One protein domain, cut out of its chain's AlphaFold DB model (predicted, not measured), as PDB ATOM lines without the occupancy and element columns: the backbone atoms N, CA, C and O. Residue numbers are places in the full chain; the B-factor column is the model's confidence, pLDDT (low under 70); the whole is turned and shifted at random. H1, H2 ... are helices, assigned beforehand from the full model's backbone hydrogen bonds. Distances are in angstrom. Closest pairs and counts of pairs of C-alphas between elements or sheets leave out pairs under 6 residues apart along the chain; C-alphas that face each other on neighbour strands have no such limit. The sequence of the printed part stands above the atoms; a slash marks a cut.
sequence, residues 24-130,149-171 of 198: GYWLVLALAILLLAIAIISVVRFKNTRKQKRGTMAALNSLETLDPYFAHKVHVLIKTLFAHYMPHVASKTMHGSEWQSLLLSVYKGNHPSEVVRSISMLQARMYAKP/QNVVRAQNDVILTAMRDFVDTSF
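Overview. This is residues 24 to 130 and 149 to 171 of the 198 residues of an uncharacterized protein of Glaciecola punicea ACAM 611 (UniProt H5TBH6). A long helical arm sticks out of a compact head of helices: residues 24 to 47 of H1 stand free, while the rest of H1 runs into the head and the chain folds back as H2. In the head, H4 crosses both H2 and H5 at steep angles, and H3 packs on H4 away from H1. The printed part has 130 residues with five named helices, H1 to H5 in order along the chain, and no named strand; the class is all helix. The whole is loose, with a radius of gyration of the C-alphas of 19.5 A, and spans 73 by 28 by 28 A, the arm making the length.

Arrangement. H1, residues 24 to 61, is the longest helix. With its residues 49 to 60 alone it touches H2, residues 70 to 85, at a shallow tilt of 16 degrees, opposite ways; the two form a helical hairpin, and their closest C-alphas, those of Thr 56 and Leu 77, are 6.0 A apart. H1 only just touches H5, residues 149 to 170, with 3 pairs of C-alphas within 8 A, the closest being those of Leu 60 and Leu 160 at 7.4 A. H2 and H5 are near each other, and H1, H2 and H5 form a bundle, a group of helices set alongside one another. H4, residues 112 to 127, touches H5 at a steep tilt of 48 degrees, with the C-alphas of Ser 118 and Ile 159 closest at 5.2 A. H4 also touches H2 at a steep tilt of 56 degrees, with the C-alphas of Ala 71 and Leu 122 closest at 5.6 A. H3, residues 97 to 106, forms a helical hairpin with H4 at a tilt of 35.2 degrees, only just steep; their closest C-alphas, those of Leu 104 and Pro 112, are 6.4 A apart. H1 is apart from H3 and H4. In H2, H3, H4 and H5 every O i to N i+4 pair is within hydrogen-bond range; in H1, 32 of 34 are.

Along the chain. H1 measures 55.6 A from C-alpha 24 at (1.861, 44.753, -44.167) to C-alpha 61 at (2.720, 31.915, 9.922). H2 measures 22.8 A, H3 14.4 A and H4 22.9 A. H5 measures 31.1 A and ends with C-alpha 170 at (11.828, 44.847, 2.112).

Size, cuts and confidence. The two C-alphas farthest apart, those of Gly 24 and Gln 149, are 73.8 A apart. Without residues 24 to 47 the body spans 39 by 28 by 27 A. Residues 131 to 148 are not printed, and C-alphas 130 and 149 are 13.6 A apart across that cut, in the link from H4 to H5. The link from H2 to H3 is long. The mean pLDDT of the printed part is 74.4; 39 residues are under 70, among them residues 45 to 58, 61 to 68 and 87 to 94.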
ATOM      1  N   GLY A  24       2.243  44.000 -45.359       80.31
ATOM      2  CA  GLY A  24       1.861  44.753 -44.167       80.31
ATOM      3  C   GLY A  24       0.907  44.043 -43.192       80.31
ATOM      4  O   GLY A  24       1.066  44.230 -41.993       80.31
ATOM      5  N   TYR A  25      -0.027  43.189 -43.623       85.00
ATOM      6  CA  TYR A  25      -0.876  42.425 -42.692       85.00
ATOM      7  C   TYR A  25      -0.096  41.354 -41.940       85.00
ATOM      8  O   TYR A  25      -0.359  41.130 -40.762       85.00
ATOM      9  N   TRP A  26       0.901  40.740 -42.576       86.25
ATOM     10  CA  TRP A  26       1.832  39.858 -41.874       86.25
ATOM     11  C   TRP A  26       2.623  40.624 -40.820       86.25
ATOM     12  O   TRP A  26       2.833  40.107 -39.726       86.25
ATOM     13  N   LEU A  27       2.986  41.877 -41.107       89.12
ATOM     14  CA  LEU A  27       3.620  42.760 -40.133       89.12
ATOM     15  C   LEU A  27       2.682  43.071 -38.956       89.12
ATOM     16  O   LEU A  27       3.095  42.963 -37.806       89.12
ATOM     17  N   VAL A  28       1.411  43.394 -39.223       90.38
ATOM     18  CA  VAL A  28       0.393  43.638 -38.182       90.38
ATOM     19  C   VAL A  28       0.149  42.383 -37.347       90.38
ATOM     20  O   VAL A  28       0.086  42.466 -36.123       90.38
ATOM     21  N   LEU A  29       0.058  41.214 -37.983       90.50
ATOM     22  CA  LEU A  29      -0.142  39.942 -37.299       90.50
ATOM     23  C   LEU A  29       1.075  39.576 -36.439       90.50
ATOM     24  O   LEU A  29       0.913  39.203 -35.279       90.50
ATOM     25  N   ALA A  30       2.291  39.752 -36.961       91.38
ATOM     26  CA  ALA A  30       3.525  39.562 -36.205       91.38
ATOM     27  C   ALA A  30       3.603  40.519 -35.007       91.38
ATOM     28  O   ALA A  30       3.947  40.097 -33.904       91.38
ATOM     29  N   LEU A  31       3.221  41.787 -35.191       93.38
ATOM     30  CA  LEU A  31       3.193  42.782 -34.122       93.38
ATOM     31  C   LEU A  31       2.142  42.443 -33.056       93.38
ATOM     32  O   LEU A  31       2.418  42.563 -31.864       93.38
ATOM     33  N   ALA A  32       0.965  41.968 -33.466       93.81
ATOM     34  CA  ALA A  32      -0.089  41.522 -32.561       93.81
ATOM     35  C   ALA A  32       0.348  40.298 -31.741       93.81
ATOM     36  O   ALA A  32       0.162  40.276 -30.525       93.81
ATOM     37  N   ILE A  33       0.990  39.312 -32.379       94.44
ATOM     38  CA  ILE A  33       1.556  38.140 -31.696       94.44
ATOM     39  C   ILE A  33       2.661  38.569 -30.727       94.44
ATOM     40  O   ILE A  33       2.694  38.092 -29.594       94.44
ATOM     41  N   LEU A  34       3.536  39.491 -31.131       93.94
ATOM     42  CA  LEU A  34       4.610  39.998 -30.283       93.94
ATOM     43  C   LEU A  34       4.054  40.730 -29.055       93.94
ATOM     44  O   LEU A  34       4.481  40.458 -27.935       93.94
ATOM     45  N   LEU A  35       3.064  41.608 -29.239       93.12
ATOM     46  CA  LEU A  35       2.378  42.285 -28.138       93.12
ATOM     47  C   LEU A  35       1.694  41.292 -27.202       93.12
ATOM     48  O   LEU A  35       1.804  41.426 -25.982       93.12
ATOM     49  N   LEU A  36       1.030  40.276 -27.753       92.88
ATOM     50  CA  LEU A  36       0.379  39.243 -26.962       92.88
ATOM     51  C   LEU A  36       1.405  38.426 -26.166       92.88
ATOM     52  O   LEU A  36       1.210  38.195 -24.975       92.88
ATOM     53  N   ALA A  37       2.529  38.051 -26.778       90.94
ATOM     54  CA  ALA A  37       3.620  37.357 -26.106       90.94
ATOM     55  C   ALA A  37       4.209  38.207 -24.971       90.94
ATOM     56  O   ALA A  37       4.348  37.719 -23.849       90.94
ATOM     57  N   ILE A  38       4.481  39.493 -25.216       88.81
ATOM     58  CA  ILE A  38       4.964  40.430 -24.192       88.81
ATOM     59  C   ILE A  38       3.950  40.548 -23.049       88.81
ATOM     60  O   ILE A  38       4.334  40.489 -21.879       88.81
ATOM     61  N   ALA A  39       2.658  40.670 -23.361       87.25
ATOM     62  CA  ALA A  39       1.599  40.752 -22.364       87.25
ATOM     63  C   ALA A  39       1.525  39.476 -21.513       87.25
ATOM     64  O   ALA A  39       1.508  39.559 -20.285       87.25
ATOM     65  N   ILE A  40       1.556  38.296 -22.139       85.94
ATOM     66  CA  ILE A  40       1.547  37.004 -21.441       85.94
ATOM     67  C   ILE A  40       2.783  36.875 -20.548       85.94
ATOM     68  O   ILE A  40       2.646  36.574 -19.362       85.94
ATOM     69  N   ILE A  41       3.979  37.153 -21.072       82.56
ATOM     70  CA  ILE A  41       5.235  37.083 -20.313       82.56
ATOM     71  C   ILE A  41       5.186  38.044 -19.123       82.56
ATOM     72  O   ILE A  41       5.511  37.648 -18.002       82.56
ATOM     73  N   SER A  42       4.728  39.279 -19.335       76.19
ATOM     74  CA  SER A  42       4.582  40.278 -18.277       76.19
ATOM     75  C   SER A  42       3.614  39.797 -17.195       76.19
ATOM     76  O   SER A  42       3.970  39.758 -16.017       76.19
ATOM     77  N   VAL A  43       2.429  39.313 -17.574       75.81
ATOM     78  CA  VAL A  43       1.420  38.804 -16.633       75.81
ATOM     79  C   VAL A  43       1.928  37.586 -15.861       75.81
ATOM     80  O   VAL A  43       1.757  37.519 -14.642       75.81
ATOM     81  N   VAL A  44       2.581  36.629 -16.521       72.69
ATOM     82  CA  VAL A  44       3.154  35.441 -15.868       72.69
ATOM     83  C   VAL A  44       4.243  35.851 -14.876       72.69
ATOM     84  O   VAL A  44       4.229  35.405 -13.725       72.69
ATOM     85  N   ARG A  45       5.134  36.765 -15.268       64.81
ATOM     86  CA  ARG A  45       6.221  37.279 -14.427       64.81
ATOM     87  C   ARG A  45       5.689  38.074 -13.224       64.81
ATOM     88  O   ARG A  45       6.165  37.889 -12.101       64.81
ATOM     89  N   PHE A  46       4.628  38.859 -13.408       61.59
ATOM     90  CA  PHE A  46       3.920  39.551 -12.324       61.59
ATOM     91  C   PHE A  46       3.151  38.605 -11.392       61.59
ATOM     92  O   PHE A  46       3.030  38.877 -10.197       61.59
ATOM     93  N   LYS A  47       2.610  37.494 -11.899       59.66
ATOM     94  CA  LYS A  47       1.876  36.522 -11.073       59.66
ATOM     95  C   LYS A  47       2.812  35.632 -10.260       59.66
ATOM     96  O   LYS A  47       2.498  35.351  -9.103       59.66
ATOM     97  N   ASN A  48       3.948  35.211 -10.816       57.94
ATOM     98  CA  ASN A  48       4.883  34.325 -10.113       57.94
ATOM     99  C   ASN A  48       5.518  34.996  -8.890       57.94
ATOM    100  O   ASN A  48       5.574  34.401  -7.816       57.94
ATOM    101  N   THR A  49       5.887  36.271  -9.014       56.69
ATOM    102  CA  THR A  49       6.425  37.080  -7.903       56.69
ATOM    103  C   THR A  49       5.450  37.210  -6.737       56.69
ATOM    104  O   THR A  49       5.848  37.104  -5.580       56.69
ATOM    105  N   ARG A  50       4.148  37.330  -7.017       58.28
ATOM    106  CA  ARG A  50       3.113  37.451  -5.977       58.28
ATOM    107  C   ARG A  50       2.802  36.137  -5.257       58.28
ATOM    108  O   ARG A  50       2.452  36.164  -4.077       58.28
ATOM    109  N   LYS A  51       2.892  34.993  -5.944       59.38
ATOM    110  CA  LYS A  51       2.589  33.677  -5.350       59.38
ATOM    111  C   LYS A  51       3.638  33.256  -4.326       59.38
ATOM    112  O   LYS A  51       3.271  32.759  -3.267       59.38
ATOM    113  N   GLN A  52       4.911  33.513  -4.614       62.84
ATOM    114  CA  GLN A  52       6.005  33.085  -3.746       62.84
ATOM    115  C   GLN A  52       6.027  33.854  -2.418       62.84
ATOM    116  O   GLN A  52       6.091  33.210  -1.378       62.84
ATOM    117  N   LYS A  53       5.812  35.187  -2.400       65.69
ATOM    118  CA  LYS A  53       5.674  35.932  -1.125       65.69
ATOM    119  C   LYS A  53       4.538  35.372  -0.268       65.69
ATOM    120  O   LYS A  53       4.727  35.146   0.922       65.69
ATOM    121  N   ARG A  54       3.358  35.138  -0.862       63.47
ATOM    122  CA  ARG A  54       2.201  34.601  -0.122       63.47
ATOM    123  C   ARG A  54       2.477  33.202   0.423       63.47
ATOM    124  O   ARG A  54       2.106  32.941   1.559       63.47
ATOM    125  N   GLY A  55       3.148  32.345  -0.349       66.25
ATOM    126  CA  GLY A  55       3.571  31.019   0.102       66.25
ATOM    127  C   GLY A  55       4.558  31.091   1.264       66.25
ATOM    128  O   GLY A  55       4.336  30.458   2.291       66.25
ATOM    129  N   THR A  56       5.590  31.929   1.152       66.69
ATOM    130  CA  THR A  56       6.580  32.133   2.215       66.69
ATOM    131  C   THR A  56       5.959  32.725   3.481       66.69
ATOM    132  O   THR A  56       6.245  32.244   4.571       66.69
ATOM    133  N   MET A  57       5.074  33.720   3.365       65.69
ATOM    134  CA  MET A  57       4.370  34.293   4.520       65.69
ATOM    135  C   MET A  57       3.410  33.300   5.176       65.69
ATOM    136  O   MET A  57       3.344  33.245   6.399       65.69
ATOM    137  N   ALA A  58       2.682  32.504   4.388       68.44
ATOM    138  CA  ALA A  58       1.831  31.450   4.930       68.44
ATOM    139  C   ALA A  58       2.670  30.401   5.669       68.44
ATOM    140  O   ALA A  58       2.357  30.072   6.806       68.44
ATOM    141  N   ALA A  59       3.785  29.962   5.079       71.50
ATOM    142  CA  ALA A  59       4.704  29.028   5.720       71.50
ATOM    143  C   ALA A  59       5.304  29.599   7.018       71.50
ATOM    144  O   ALA A  59       5.343  28.889   8.016       71.50
ATOM    145  N   LEU A  60       5.698  30.882   7.036       70.19
ATOM    146  CA  LEU A  60       6.171  31.595   8.236       70.19
ATOM    147  C   LEU A  60       5.100  31.701   9.330       70.19
ATOM    148  O   LEU A  60       5.434  31.638  10.506       70.19
ATOM    149  N   ASN A  61       3.827  31.852   8.963       66.94
ATOM    150  CA  ASN A  61       2.720  31.915   9.922       66.94
ATOM    151  C   ASN A  61       2.294  30.534  10.441       66.94
ATOM    152  O   ASN A  61       1.745  30.450  11.532       66.94
ATOM    153  N   SER A  62       2.519  29.474   9.664       67.81
ATOM    154  CA  SER A  62       2.210  28.087  10.041       67.81
ATOM    155  C   SER A  62       3.387  27.363  10.702       67.81
ATOM    156  O   SER A  62       3.281  26.178  11.006       67.81
ATOM    157  N   LEU A  63       4.520  28.044  10.887       69.56
ATOM    158  CA  LEU A  63       5.710  27.496  11.526       69.56
ATOM    159  C   LEU A  63       5.506  27.418  13.039       69.56
ATOM    160  O   LEU A  63       5.293  28.429  13.703       69.56
ATOM    161  N   GLU A  64       5.606  26.208  13.576       68.19
ATOM    162  CA  GLU A  64       5.541  25.972  15.012       68.19
ATOM    163  C   GLU A  64       6.876  26.343  15.673       68.19
ATOM    164  O   GLU A  64       7.951  25.918  15.246       68.19
ATOM    165  N   THR A  65       6.810  27.152  16.729       65.56
ATOM    166  CA  THR A  65       7.980  27.723  17.418       65.56
ATOM    167  C   THR A  65       8.770  26.705  18.233       65.56
ATOM    168  O   THR A  65       9.864  27.013  18.696       65.56
ATOM    169  N   LEU A  66       8.242  25.494  18.401       62.34
ATOM    170  CA  LEU A  66       8.872  24.391  19.128       62.34
ATOM    171  C   LEU A  66       9.575  23.377  18.219       62.34
ATOM    172  O   LEU A  66      10.182  22.436  18.725       62.34
ATOM    173  N   ASP A  67       9.491  23.543  16.900       69.44
ATOM    174  CA  ASP A  67      10.062  22.581  15.964       69.44
ATOM    175  C   ASP A  67      11.606  22.589  16.057       69.44
ATOM    176  O   ASP A  67      12.222  23.656  15.943       69.44
ATOM    177  N   PRO A  68      12.274  21.430  16.221       67.50
ATOM    178  CA  PRO A  68      13.738  21.353  16.240       67.50
ATOM    179  C   PRO A  68      14.387  21.896  14.955       67.50
ATOM    180  O   PRO A  68      15.525  22.363  14.985       67.50
ATOM    181  N   TYR A  69      13.661  21.899  13.832       72.50
ATOM    182  CA  TYR A  69      14.126  22.442  12.554       72.50
ATOM    183  C   TYR A  69      13.596  23.850  12.262       72.50
ATOM    184  O   TYR A  69      13.762  24.343  11.143       72.50
ATOM    185  N   PHE A  70      12.991  24.520  13.246       75.81
ATOM    186  CA  PHE A  70      12.439  25.868  13.116       75.81
ATOM    187  C   PHE A  70      13.446  26.844  12.490       75.81
ATOM    188  O   PHE A  70      13.160  27.487  11.474       75.81
ATOM    189  N   ALA A  71      14.668  26.885  13.033       74.38
ATOM    190  CA  ALA A  71      15.696  27.812  12.574       74.38
ATOM    191  C   ALA A  71      16.099  27.559  11.107       74.38
ATOM    192  O   ALA A  71      16.265  28.488  10.311       74.38
ATOM    193  N   HIS A  72      16.189  26.284  10.729       78.12
ATOM    194  CA  HIS A  72      16.514  25.876   9.369       78.12
ATOM    195  C   HIS A  72      15.386  26.218   8.386       78.12
ATOM    196  O   HIS A  72      15.642  26.790   7.327       78.12
ATOM    197  N   LYS A  73      14.126  25.942   8.751       79.00
ATOM    198  CA  LYS A  73      12.951  26.241   7.921       79.00
ATOM    199  C   LYS A  73      12.824  27.738   7.644       79.00
ATOM    200  O   LYS A  73      12.660  28.123   6.488       79.00
ATOM    201  N   VAL A  74      12.972  28.587   8.665       79.88
ATOM    202  CA  VAL A  74      12.957  30.052   8.497       79.88
ATOM    203  C   VAL A  74      14.079  30.500   7.558       79.88
ATOM    204  O   VAL A  74      13.833  31.256   6.617       79.88
ATOM    205  N   HIS A  75      15.299  29.988   7.747       82.12
ATOM    206  CA  HIS A  75      16.434  30.342   6.896       82.12
ATOM    207  C   HIS A  75      16.219  29.948   5.423       82.12
ATOM    208  O   HIS A  75      16.450  30.759   4.523       82.12
ATOM    209  N   VAL A  76      15.728  28.731   5.168       81.81
ATOM    210  CA  VAL A  76      15.432  28.223   3.816       81.81
ATOM    211  C   VAL A  76      14.308  29.011   3.150       81.81
ATOM    212  O   VAL A  76      14.408  29.330   1.962       81.81
ATOM    213  N   LEU A  77      13.257  29.363   3.894       81.38
ATOM    214  CA  LEU A  77      12.140  30.158   3.384       81.38
ATOM    215  C   LEU A  77      12.596  31.542   2.922       81.38
ATOM    216  O   LEU A  77      12.233  31.975   1.826       81.38
ATOM    217  N   ILE A  78      13.437  32.206   3.716       78.81
ATOM    218  CA  ILE A  78      13.996  33.509   3.355       78.81
ATOM    219  C   ILE A  78      14.935  33.353   2.156       78.81
ATOM    220  O   ILE A  78      14.766  34.059   1.168       78.81
ATOM    221  N   LYS A  79      15.870  32.393   2.166       79.81
ATOM    222  CA  LYS A  79      16.765  32.171   1.015       79.81
ATOM    223  C   LYS A  79      16.002  31.872  -0.278       79.81
ATOM    224  O   LYS A  79      16.355  32.408  -1.323       79.81
ATOM    225  N   THR A  80      14.937  31.076  -0.214       77.25
ATOM    226  CA  THR A  80      14.065  30.793  -1.365       77.25
ATOM    227  C   THR A  80      13.371  32.058  -1.866       77.25
ATOM    228  O   THR A  80      13.314  32.292  -3.074       77.25
ATOM    229  N   LEU A  81      12.901  32.913  -0.952       75.94
ATOM    230  CA  LEU A  81      12.309  34.203  -1.298       75.94
ATOM    231  C   LEU A  81      13.326  35.106  -2.013       75.94
ATOM    232  O   LEU A  81      13.026  35.644  -3.077       75.94
ATOM    233  N   PHE A  82      14.549  35.210  -1.491       73.31
ATOM    234  CA  PHE A  82      15.625  35.986  -2.112       73.31
ATOM    235  C   PHE A  82      16.038  35.440  -3.475       73.31
ATOM    236  O   PHE A  82      16.151  36.210  -4.423       73.31
ATOM    237  N   ALA A  83      16.196  34.123  -3.608       73.81
ATOM    238  CA  ALA A  83      16.516  33.491  -4.885       73.81
ATOM    239  C   ALA A  83      15.439  33.767  -5.949       73.81
ATOM    240  O   ALA A  83      15.754  33.898  -7.131       73.81
ATOM    241  N   HIS A  84      14.174  33.885  -5.538       72.00
ATOM    242  CA  HIS A  84      13.075  34.207  -6.441       72.00
ATOM    243  C   HIS A  84      13.018  35.696  -6.823       72.00
ATOM    244  O   HIS A  84      12.740  36.026  -7.975       72.00
ATOM    245  N   TYR A  85      13.246  36.610  -5.874       70.31
ATOM    246  CA  TYR A  85      13.217  38.055  -6.135       70.31
ATOM    247  C   TYR A  85      14.490  38.567  -6.823       70.31
ATOM    248  O   TYR A  85      14.423  39.502  -7.618       70.31
ATOM    249  N   MET A  86      15.636  37.945  -6.545       70.81
ATOM    250  CA  MET A  86      16.955  38.354  -7.023       70.81
ATOM    251  C   MET A  86      17.715  37.158  -7.623       70.81
ATOM    252  O   MET A  86      18.745  36.747  -7.084       70.81
ATOM    253  N   PRO A  87      17.260  36.601  -8.764       66.50
ATOM    254  CA  PRO A  87      17.893  35.433  -9.385       66.50
ATOM    255  C   PRO A  87      19.332  35.693  -9.862       66.50
ATOM    256  O   PRO A  87      20.091  34.748 -10.043       66.50
ATOM    257  N   HIS A  88      19.708  36.961 -10.062       61.97
ATOM    258  CA  HIS A  88      21.048  37.376 -10.494       61.97
ATOM    259  C   HIS A  88      22.043  37.553  -9.343       61.97
ATOM    260  O   HIS A  88      23.240  37.670  -9.587       61.97
ATOM    261  N   VAL A  89      21.569  37.586  -8.096       63.97
ATOM    262  CA  VAL A  89      22.448  37.685  -6.931       63.97
ATOM    263  C   VAL A  89      22.767  36.275  -6.462       63.97
ATOM    264  O   VAL A  89      21.860  35.455  -6.295       63.97
ATOM    265  N   ALA A  90      24.051  35.994  -6.225       61.47
ATOM    266  CA  ALA A  90      24.579  34.698  -5.790       61.47
ATOM    267  C   ALA A  90      24.189  34.331  -4.336       61.47
ATOM    268  O   ALA A  90      24.978  33.825  -3.545       61.47
ATOM    269  N   SER A  91      22.921  34.532  -3.982       58.69
ATOM    270  CA  SER A  91      22.282  34.161  -2.714       58.69
ATOM    271  C   SER A  91      22.470  32.681  -2.341       58.69
ATOM    272  O   SER A  91      22.421  32.321  -1.161       58.69
ATOM    273  N   LYS A  92      22.723  31.815  -3.335       56.94
ATOM    274  CA  LYS A  92      23.005  30.386  -3.142       56.94
ATOM    275  C   LYS A  92      24.392  30.104  -2.558       56.94
ATOM    276  O   LYS A  92      24.514  29.117  -1.845       56.94
ATOM    277  N   THR A  93      25.396  30.941  -2.822       62.69
ATOM    278  CA  THR A  93      26.780  30.729  -2.352       62.69
ATOM    279  C   THR A  93      27.122  31.543  -1.107       62.69
ATOM    280  O   THR A  93      28.054  31.192  -0.394       62.69
ATOM    281  N   MET A  94      26.364  32.603  -0.812       67.19
ATOM    282  CA  MET A  94      26.624  33.477   0.336       67.19
ATOM    283  C   MET A  94      26.122  32.855   1.650       67.19
ATOM    284  O   MET A  94      24.950  32.475   1.784       67.19
ATOM    285  N   HIS A  95      27.007  32.780   2.644       70.00
ATOM    286  CA  HIS A  95      26.730  32.296   3.999       70.00
ATOM    287  C   HIS A  95      27.301  33.268   5.043       70.00
ATOM    288  O   HIS A  95      28.181  34.071   4.745       70.00
ATOM    289  N   GLY A  96      26.797  33.214   6.281       76.12
ATOM    290  CA  GLY A  96      27.363  33.990   7.392       76.12
ATOM    291  C   GLY A  96      27.231  35.508   7.219       76.12
ATOM    292  O   GLY A  96      26.110  36.015   7.127       76.12
ATOM    293  N   SER A  97      28.364  36.215   7.208       75.25
ATOM    294  CA  SER A  97      28.464  37.684   7.173       75.25
ATOM    295  C   SER A  97      28.108  38.294   5.815       75.25
ATOM    296  O   SER A  97      27.442  39.325   5.775       75.25
ATOM    297  N   GLU A  98      28.464  37.642   4.704       75.56
ATOM    298  CA  GLU A  98      28.093  38.098   3.353       75.56
ATOM    299  C   GLU A  98      26.577  38.077   3.140       75.56
ATOM    300  O   GLU A  98      25.994  38.924   2.466       75.56
ATOM    301  N   TRP A  99      25.907  37.114   3.768       76.75
ATOM    302  CA  TRP A  99      24.453  37.063   3.774       76.75
ATOM    303  C   TRP A  99      23.847  38.217   4.584       76.75
ATOM    304  O   TRP A  99      22.855  38.807   4.166       76.75
ATOM    305  N   GLN A 100      24.449  38.579   5.719       78.31
ATOM    306  CA  GLN A 100      23.975  39.697   6.537       78.31
ATOM    307  C   GLN A 100      24.135  41.039   5.807       78.31
ATOM    308  O   GLN A 100      23.210  41.849   5.830       78.31
ATOM    309  N   SER A 101      25.255  41.262   5.112       78.88
ATOM    310  CA  SER A 101      25.469  42.489   4.332       78.88
ATOM    311  C   SER A 101      24.510  42.599   3.141       78.88
ATOM    312  O   SER A 101      24.012  43.686   2.849       78.88
ATOM    313  N   LEU A 102      24.171  41.475   2.503       77.31
ATOM    314  CA  LEU A 102      23.134  41.418   1.472       77.31
ATOM    315  C   LEU A 102      21.747  41.744   2.038       77.31
ATOM    316  O   LEU A 102      20.984  42.482   1.423       77.31
ATOM    317  N   LEU A 103      21.408  41.227   3.218       75.75
ATOM    318  CA  LEU A 103      20.129  41.546   3.849       75.75
ATOM    319  C   LEU A 103      20.033  43.024   4.230       75.75
ATOM    320  O   LEU A 103      18.990  43.632   4.009       75.75
ATOM    321  N   LEU A 104      21.125  43.614   4.717       79.00
ATOM    322  CA  LEU A 104      21.206  45.046   5.000       79.00
ATOM    323  C   LEU A 104      21.071  45.908   3.741       79.00
ATOM    324  O   LEU A 104      20.457  46.967   3.809       79.00
ATOM    325  N   SER A 105      21.604  45.468   2.597       79.44
ATOM    326  CA  SER A 105      21.494  46.231   1.346       79.44
ATOM    327  C   SER A 105      20.086  46.206   0.743       79.44
ATOM    328  O   SER A 105      19.707  47.133   0.028       79.44
ATOM    329  N   VAL A 106      19.298  45.171   1.046       73.56
ATOM    330  CA  VAL A 106      17.907  45.024   0.582       73.56
ATOM    331  C   VAL A 106      16.899  45.599   1.588       73.56
ATOM    332  O   VAL A 106      15.792  45.982   1.201       73.56
ATOM    333  N   TYR A 107      17.266  45.705   2.867       74.31
ATOM    334  CA  TYR A 107      16.408  46.261   3.910       74.31
ATOM    335  C   TYR A 107      16.224  47.771   3.752       74.31
ATOM    336  O   TYR A 107      17.181  48.540   3.782       74.31
ATOM    337  N   LYS A 108      14.968  48.211   3.649       69.44
ATOM    338  CA  LYS A 108      14.598  49.635   3.551       69.44
ATOM    339  C   LYS A 108      14.013  50.205   4.855       69.44
ATOM    340  O   LYS A 108      13.490  51.316   4.856       69.44
ATOM    341  N   GLY A 109      14.026  49.430   5.939       67.06
ATOM    342  CA  GLY A 109      13.411  49.806   7.213       67.06
ATOM    343  C   GLY A 109      14.340  50.565   8.161       67.06
ATOM    344  O   GLY A 109      15.525  50.749   7.894       67.06
ATOM    345  N   ASN A 110      13.784  50.983   9.299       65.69
ATOM    346  CA  ASN A 110      14.458  51.844  10.275       65.69
ATOM    347  C   ASN A 110      15.258  51.067  11.346       65.69
ATOM    348  O   ASN A 110      15.970  51.676  12.139       65.69
ATOM    349  N   HIS A 111      15.162  49.728  11.373       71.00
ATOM    350  CA  HIS A 111      15.771  48.869  12.404       71.00
ATOM    351  C   HIS A 111      16.735  47.802  11.835       71.00
ATOM    352  O   HIS A 111      16.547  46.603  12.053       71.00
ATOM    353  N   PRO A 112      17.809  48.196  11.118       72.62
ATOM    354  CA  PRO A 112      18.752  47.243  10.523       72.62
ATOM    355  C   PRO A 112      19.472  46.376  11.571       72.62
ATOM    356  O   PRO A 112      19.782  45.212  11.317       72.62
ATOM    357  N   SER A 113      19.713  46.913  12.769       74.75
ATOM    358  CA  SER A 113      20.395  46.212  13.864       74.75
ATOM    359  C   SER A 113      19.577  45.054  14.445       74.75
ATOM    360  O   SER A 113      20.143  44.026  14.814       74.75
ATOM    361  N   GLU A 114      18.251  45.179  14.492       75.94
ATOM    362  CA  GLU A 114      17.355  44.146  15.023       75.94
ATOM    363  C   GLU A 114      17.247  42.947  14.072       75.94
ATOM    364  O   GLU A 114      17.289  41.782  14.486       75.94
ATOM    365  N   VAL A 115      17.232  43.232  12.773       73.88
ATOM    366  CA  VAL A 115      17.292  42.227  11.711       73.88
ATOM    367  C   VAL A 115      18.614  41.458  11.784       73.88
ATOM    368  O   VAL A 115      18.609  40.231  11.855       73.88
ATOM    369  N   VAL A 116      19.754  42.152  11.859       79.12
ATOM    370  CA  VAL A 116      21.074  41.503  11.989       79.12
ATOM    371  C   VAL A 116      21.146  40.632  13.243       79.12
ATOM    372  O   VAL A 116      21.619  39.494  13.178       79.12
ATOM    373  N   ARG A 117      20.615  41.120  14.371       80.69
ATOM    374  CA  ARG A 117      20.575  40.364  15.627       80.69
ATOM    375  C   ARG A 117      19.753  39.082  15.497       80.69
ATOM    376  O   ARG A 117      20.231  38.021  15.891       80.69
ATOM    377  N   SER A 118      18.556  39.154  14.919       79.19
ATOM    378  CA  SER A 118      17.693  37.978  14.735       79.19
ATOM    379  C   SER A 118      18.296  36.951  13.767       79.19
ATOM    380  O   SER A 118      18.218  35.753  14.031       79.19
ATOM    381  N   ILE A 119      18.987  37.388  12.707       77.31
ATOM    382  CA  ILE A 119      19.734  36.496  11.801       77.31
ATOM    383  C   ILE A 119      20.900  35.824  12.526       77.31
ATOM    384  O   ILE A 119      21.107  34.625  12.361       77.31
ATOM    385  N   SER A 120      21.665  36.577  13.319       81.50
ATOM    386  CA  SER A 120      22.780  36.030  14.097       81.50
ATOM    387  C   SER A 120      22.289  34.992  15.111       81.50
ATOM    388  O   SER A 120      22.846  33.898  15.185       81.50
ATOM    389  N   MET A 121      21.182  35.274  15.807       78.06
ATOM    390  CA  MET A 121      20.524  34.318  16.704       78.06
ATOM    391  C   MET A 121      20.047  33.065  15.961       78.06
ATOM    392  O   MET A 121      20.276  31.949  16.425       78.06
ATOM    393  N   LEU A 122      19.443  33.230  14.780       79.25
ATOM    394  CA  LEU A 122      19.016  32.125  13.922       79.25
ATOM    395  C   LEU A 122      20.206  31.254  13.487       79.25
ATOM    396  O   LEU A 122      20.138  30.030  13.565       79.25
ATOM    397  N   GLN A 123      21.309  31.877  13.061       78.31
ATOM    398  CA  GLN A 123      22.543  31.187  12.675       78.31
ATOM    399  C   GLN A 123      23.139  30.425  13.861       78.31
ATOM    400  O   GLN A 123      23.407  29.232  13.735       78.31
ATOM    401  N   ALA A 124      23.266  31.064  15.026       80.75
ATOM    402  CA  ALA A 124      23.755  30.418  16.240       80.75
ATOM    403  C   ALA A 124      22.924  29.177  16.604       80.75
ATOM    404  O   ALA A 124      23.489  28.147  16.951       80.75
ATOM    405  N   ARG A 125      21.595  29.232  16.443       74.44
ATOM    406  CA  ARG A 125      20.696  28.089  16.675       74.44
ATOM    407  C   ARG A 125      20.864  26.956  15.666       74.44
ATOM    408  O   ARG A 125      20.747  25.803  16.054       74.44
ATOM    409  N   MET A 126      21.155  27.258  14.400       71.00
ATOM    410  CA  MET A 126      21.411  26.224  13.388       71.00
ATOM    411  C   MET A 126      22.724  25.470  13.633       71.00
ATOM    412  O   MET A 126      22.805  24.281  13.337       71.00
ATOM    413  N   TYR A 127      23.747  26.158  14.150       67.62
ATOM    414  CA  TYR A 127      25.068  25.575  14.420       67.62
ATOM    415  C   TYR A 127      25.243  25.088  15.865       67.62
ATOM    416  O   TYR A 127      26.226  24.406  16.162       67.62
ATOM    417  N   ALA A 128      24.302  25.395  16.761       63.19
ATOM    418  CA  ALA A 128      24.262  24.841  18.106       63.19
ATOM    419  C   ALA A 128      23.937  23.343  18.025       63.19
ATOM    420  O   ALA A 128      22.780  22.929  17.972       63.19
ATOM    421  N   LYS A 129      24.990  22.521  17.998       49.06
ATOM    422  CA  LYS A 129      24.905  21.074  18.200       49.06
ATOM    423  C   LYS A 129      24.111  20.817  19.495       49.06
ATOM    424  O   LYS A 129      24.430  21.459  20.501       49.06
ATOM    425  N   PRO A 130      23.113  19.908  19.504       49.31
ATOM    426  CA  PRO A 130      22.445  19.494  20.732       49.31
ATOM    427  C   PRO A 130      23.504  19.139  21.780       49.31
ATOM    428  O   PRO A 130      24.543  18.588  21.400       49.31
ATOM    429  N   GLN A 149      12.498  25.422  27.505       72.25
ATOM    430  CA  GLN A 149      11.586  25.407  26.363       72.25
ATOM    431  C   GLN A 149      10.817  26.730  26.212       72.25
ATOM    432  O   GLN A 149      10.645  27.207  25.089       72.25
ATOM    433  N   ASN A 150      10.436  27.377  27.317       77.56
ATOM    434  CA  ASN A 150       9.816  28.702  27.319       77.56
ATOM    435  C   ASN A 150      10.783  29.787  26.829       77.56
ATOM    436  O   ASN A 150      10.410  30.617  25.997       77.56
ATOM    437  N   VAL A 151      12.047  29.744  27.262       75.81
ATOM    438  CA  VAL A 151      13.095  30.662  26.790       75.81
ATOM    439  C   VAL A 151      13.384  30.463  25.297       75.81
ATOM    440  O   VAL A 151      13.552  31.440  24.561       75.81
ATOM    441  N   VAL A 152      13.418  29.214  24.821       75.00
ATOM    442  CA  VAL A 152      13.580  28.895  23.391       75.00
ATOM    443  C   VAL A 152      12.390  29.404  22.577       75.00
ATOM    444  O   VAL A 152      12.594  30.055  21.552       75.00
ATOM    445  N   ARG A 153      11.160  29.178  23.054       77.38
ATOM    446  CA  ARG A 153       9.929  29.654  22.410       77.38
ATOM    447  C   ARG A 153       9.921  31.179  22.276       77.38
ATOM    448  O   ARG A 153       9.741  31.680  21.170       77.38
ATOM    449  N   ALA A 154      10.206  31.902  23.359       78.31
ATOM    450  CA  ALA A 154      10.235  33.365  23.359       78.31
ATOM    451  C   ALA A 154      11.279  33.933  22.381       78.31
ATOM    452  O   ALA A 154      11.014  34.901  21.669       78.31
ATOM    453  N   GLN A 155      12.462  33.316  22.293       77.44
ATOM    454  CA  GLN A 155      13.467  33.706  21.299       77.44
ATOM    455  C   GLN A 155      12.989  33.447  19.865       77.44
ATOM    456  O   GLN A 155      13.185  34.297  18.995       77.44
ATOM    457  N   ASN A 156      12.344  32.305  19.616       81.31
ATOM    458  CA  ASN A 156      11.812  31.964  18.297       81.31
ATOM    459  C   ASN A 156      10.698  32.932  17.867       81.31
ATOM    460  O   ASN A 156      10.673  33.331  16.703       81.31
ATOM    461  N   ASP A 157       9.861  33.400  18.796       80.44
ATOM    462  CA  ASP A 157       8.836  34.421  18.537       80.44
ATOM    463  C   ASP A 157       9.433  35.780  18.146       80.44
ATOM    464  O   ASP A 157       8.963  36.426  17.201       80.44
ATOM    465  N   VAL A 158      10.505  36.207  18.823       82.44
ATOM    466  CA  VAL A 158      11.236  37.436  18.470       82.44
ATOM    467  C   VAL A 158      11.832  37.316  17.067       82.44
ATOM    468  O   VAL A 158      11.695  38.229  16.253       82.44
ATOM    469  N   ILE A 159      12.444  36.169  16.751       78.81
ATOM    470  CA  ILE A 159      13.011  35.909  15.423       78.81
ATOM    471  C   ILE A 159      11.909  35.902  14.354       78.81
ATOM    472  O   ILE A 159      12.080  36.538  13.315       78.81
ATOM    473  N   LEU A 160      10.769  35.241  14.590       79.50
ATOM    474  CA  LEU A 160       9.640  35.240  13.649       79.50
ATOM    475  C   LEU A 160       9.117  36.643  13.378       79.50
ATOM    476  O   LEU A 160       8.879  36.997  12.223       79.50
ATOM    477  N   THR A 161       8.925  37.428  14.435       81.62
ATOM    478  CA  THR A 161       8.353  38.771  14.334       81.62
ATOM    479  C   THR A 161       9.278  39.688  13.542       81.62
ATOM    480  O   THR A 161       8.832  40.306  12.575       81.62
ATOM    481  N   ALA A 162      10.575  39.685  13.864       79.69
ATOM    482  CA  ALA A 162      11.581  40.455  13.140       79.69
ATOM    483  C   ALA A 162      11.686  40.031  11.664       79.69
ATOM    484  O   ALA A 162      11.748  40.875  10.772       79.69
ATOM    485  N   MET A 163      11.647  38.727  11.375       77.06
ATOM    486  CA  MET A 163      11.715  38.227   9.997       77.06
ATOM    487  C   MET A 163      10.444  38.534   9.198       77.06
ATOM    488  O   MET A 163      10.523  38.809   8.000       77.06
ATOM    489  N   ARG A 164       9.266  38.521   9.834       75.19
ATOM    490  CA  ARG A 164       8.006  38.922   9.193       75.19
ATOM    491  C   ARG A 164       8.031  40.407   8.832       75.19
ATOM    492  O   ARG A 164       7.717  40.740   7.690       75.19
ATOM    493  N   ASP A 165       8.426  41.260   9.776       79.31
ATOM    494  CA  ASP A 165       8.567  42.704   9.561       79.31
ATOM    495  C   ASP A 165       9.577  43.009   8.446       79.31
ATOM    496  O   ASP A 165       9.297  43.767   7.514       79.31
ATOM    497  N   PHE A 166      10.716  42.312   8.468       75.12
ATOM    498  CA  PHE A 166      11.732  42.403   7.429       75.12
ATOM    499  C   PHE A 166      11.176  42.076   6.040       75.12
ATOM    500  O   PHE A 166      11.402  42.829   5.088       75.12
ATOM    501  N   VAL A 167      10.462  40.955   5.901       73.94
ATOM    502  CA  VAL A 167       9.907  40.521   4.613       73.94
ATOM    503  C   VAL A 167       8.833  41.492   4.123       73.94
ATOM    504  O   VAL A 167       8.729  41.717   2.914       73.94
ATOM    505  N   ASP A 168       8.035  42.073   5.019       73.50
ATOM    506  CA  ASP A 168       7.004  43.024   4.616       73.50
ATOM    507  C   ASP A 168       7.584  44.375   4.181       73.50
ATOM    508  O   ASP A 168       7.221  44.886   3.118       73.50
ATOM    509  N   THR A 169       8.566  44.878   4.933       74.31
ATOM    510  CA  THR A 169       9.254  46.146   4.662       74.31
ATOM    511  C   THR A 169      10.129  46.081   3.408       74.31
ATOM    512  O   THR A 169      10.134  47.009   2.597       74.31
ATOM    513  N   SER A 170      10.862  44.983   3.216       67.44
ATOM    514  CA  SER A 170      11.828  44.847   2.112       67.44
ATOM    515  C   SER A 170      11.167  44.454   0.789       67.44
ATOM    516  O   SER A 170      11.679  44.772  -0.285       67.44
ATOM    517  N   PHE A 171      10.007  43.792   0.839       65.69
ATOM    518  CA  PHE A 171       9.278  43.346  -0.349       65.69
ATOM    519  C   PHE A 171       7.830  43.850  -0.307       65.69
ATOM    520  O   PHE A 171       6.917  43.078   0.031       65.69
TER     521      PHE A 171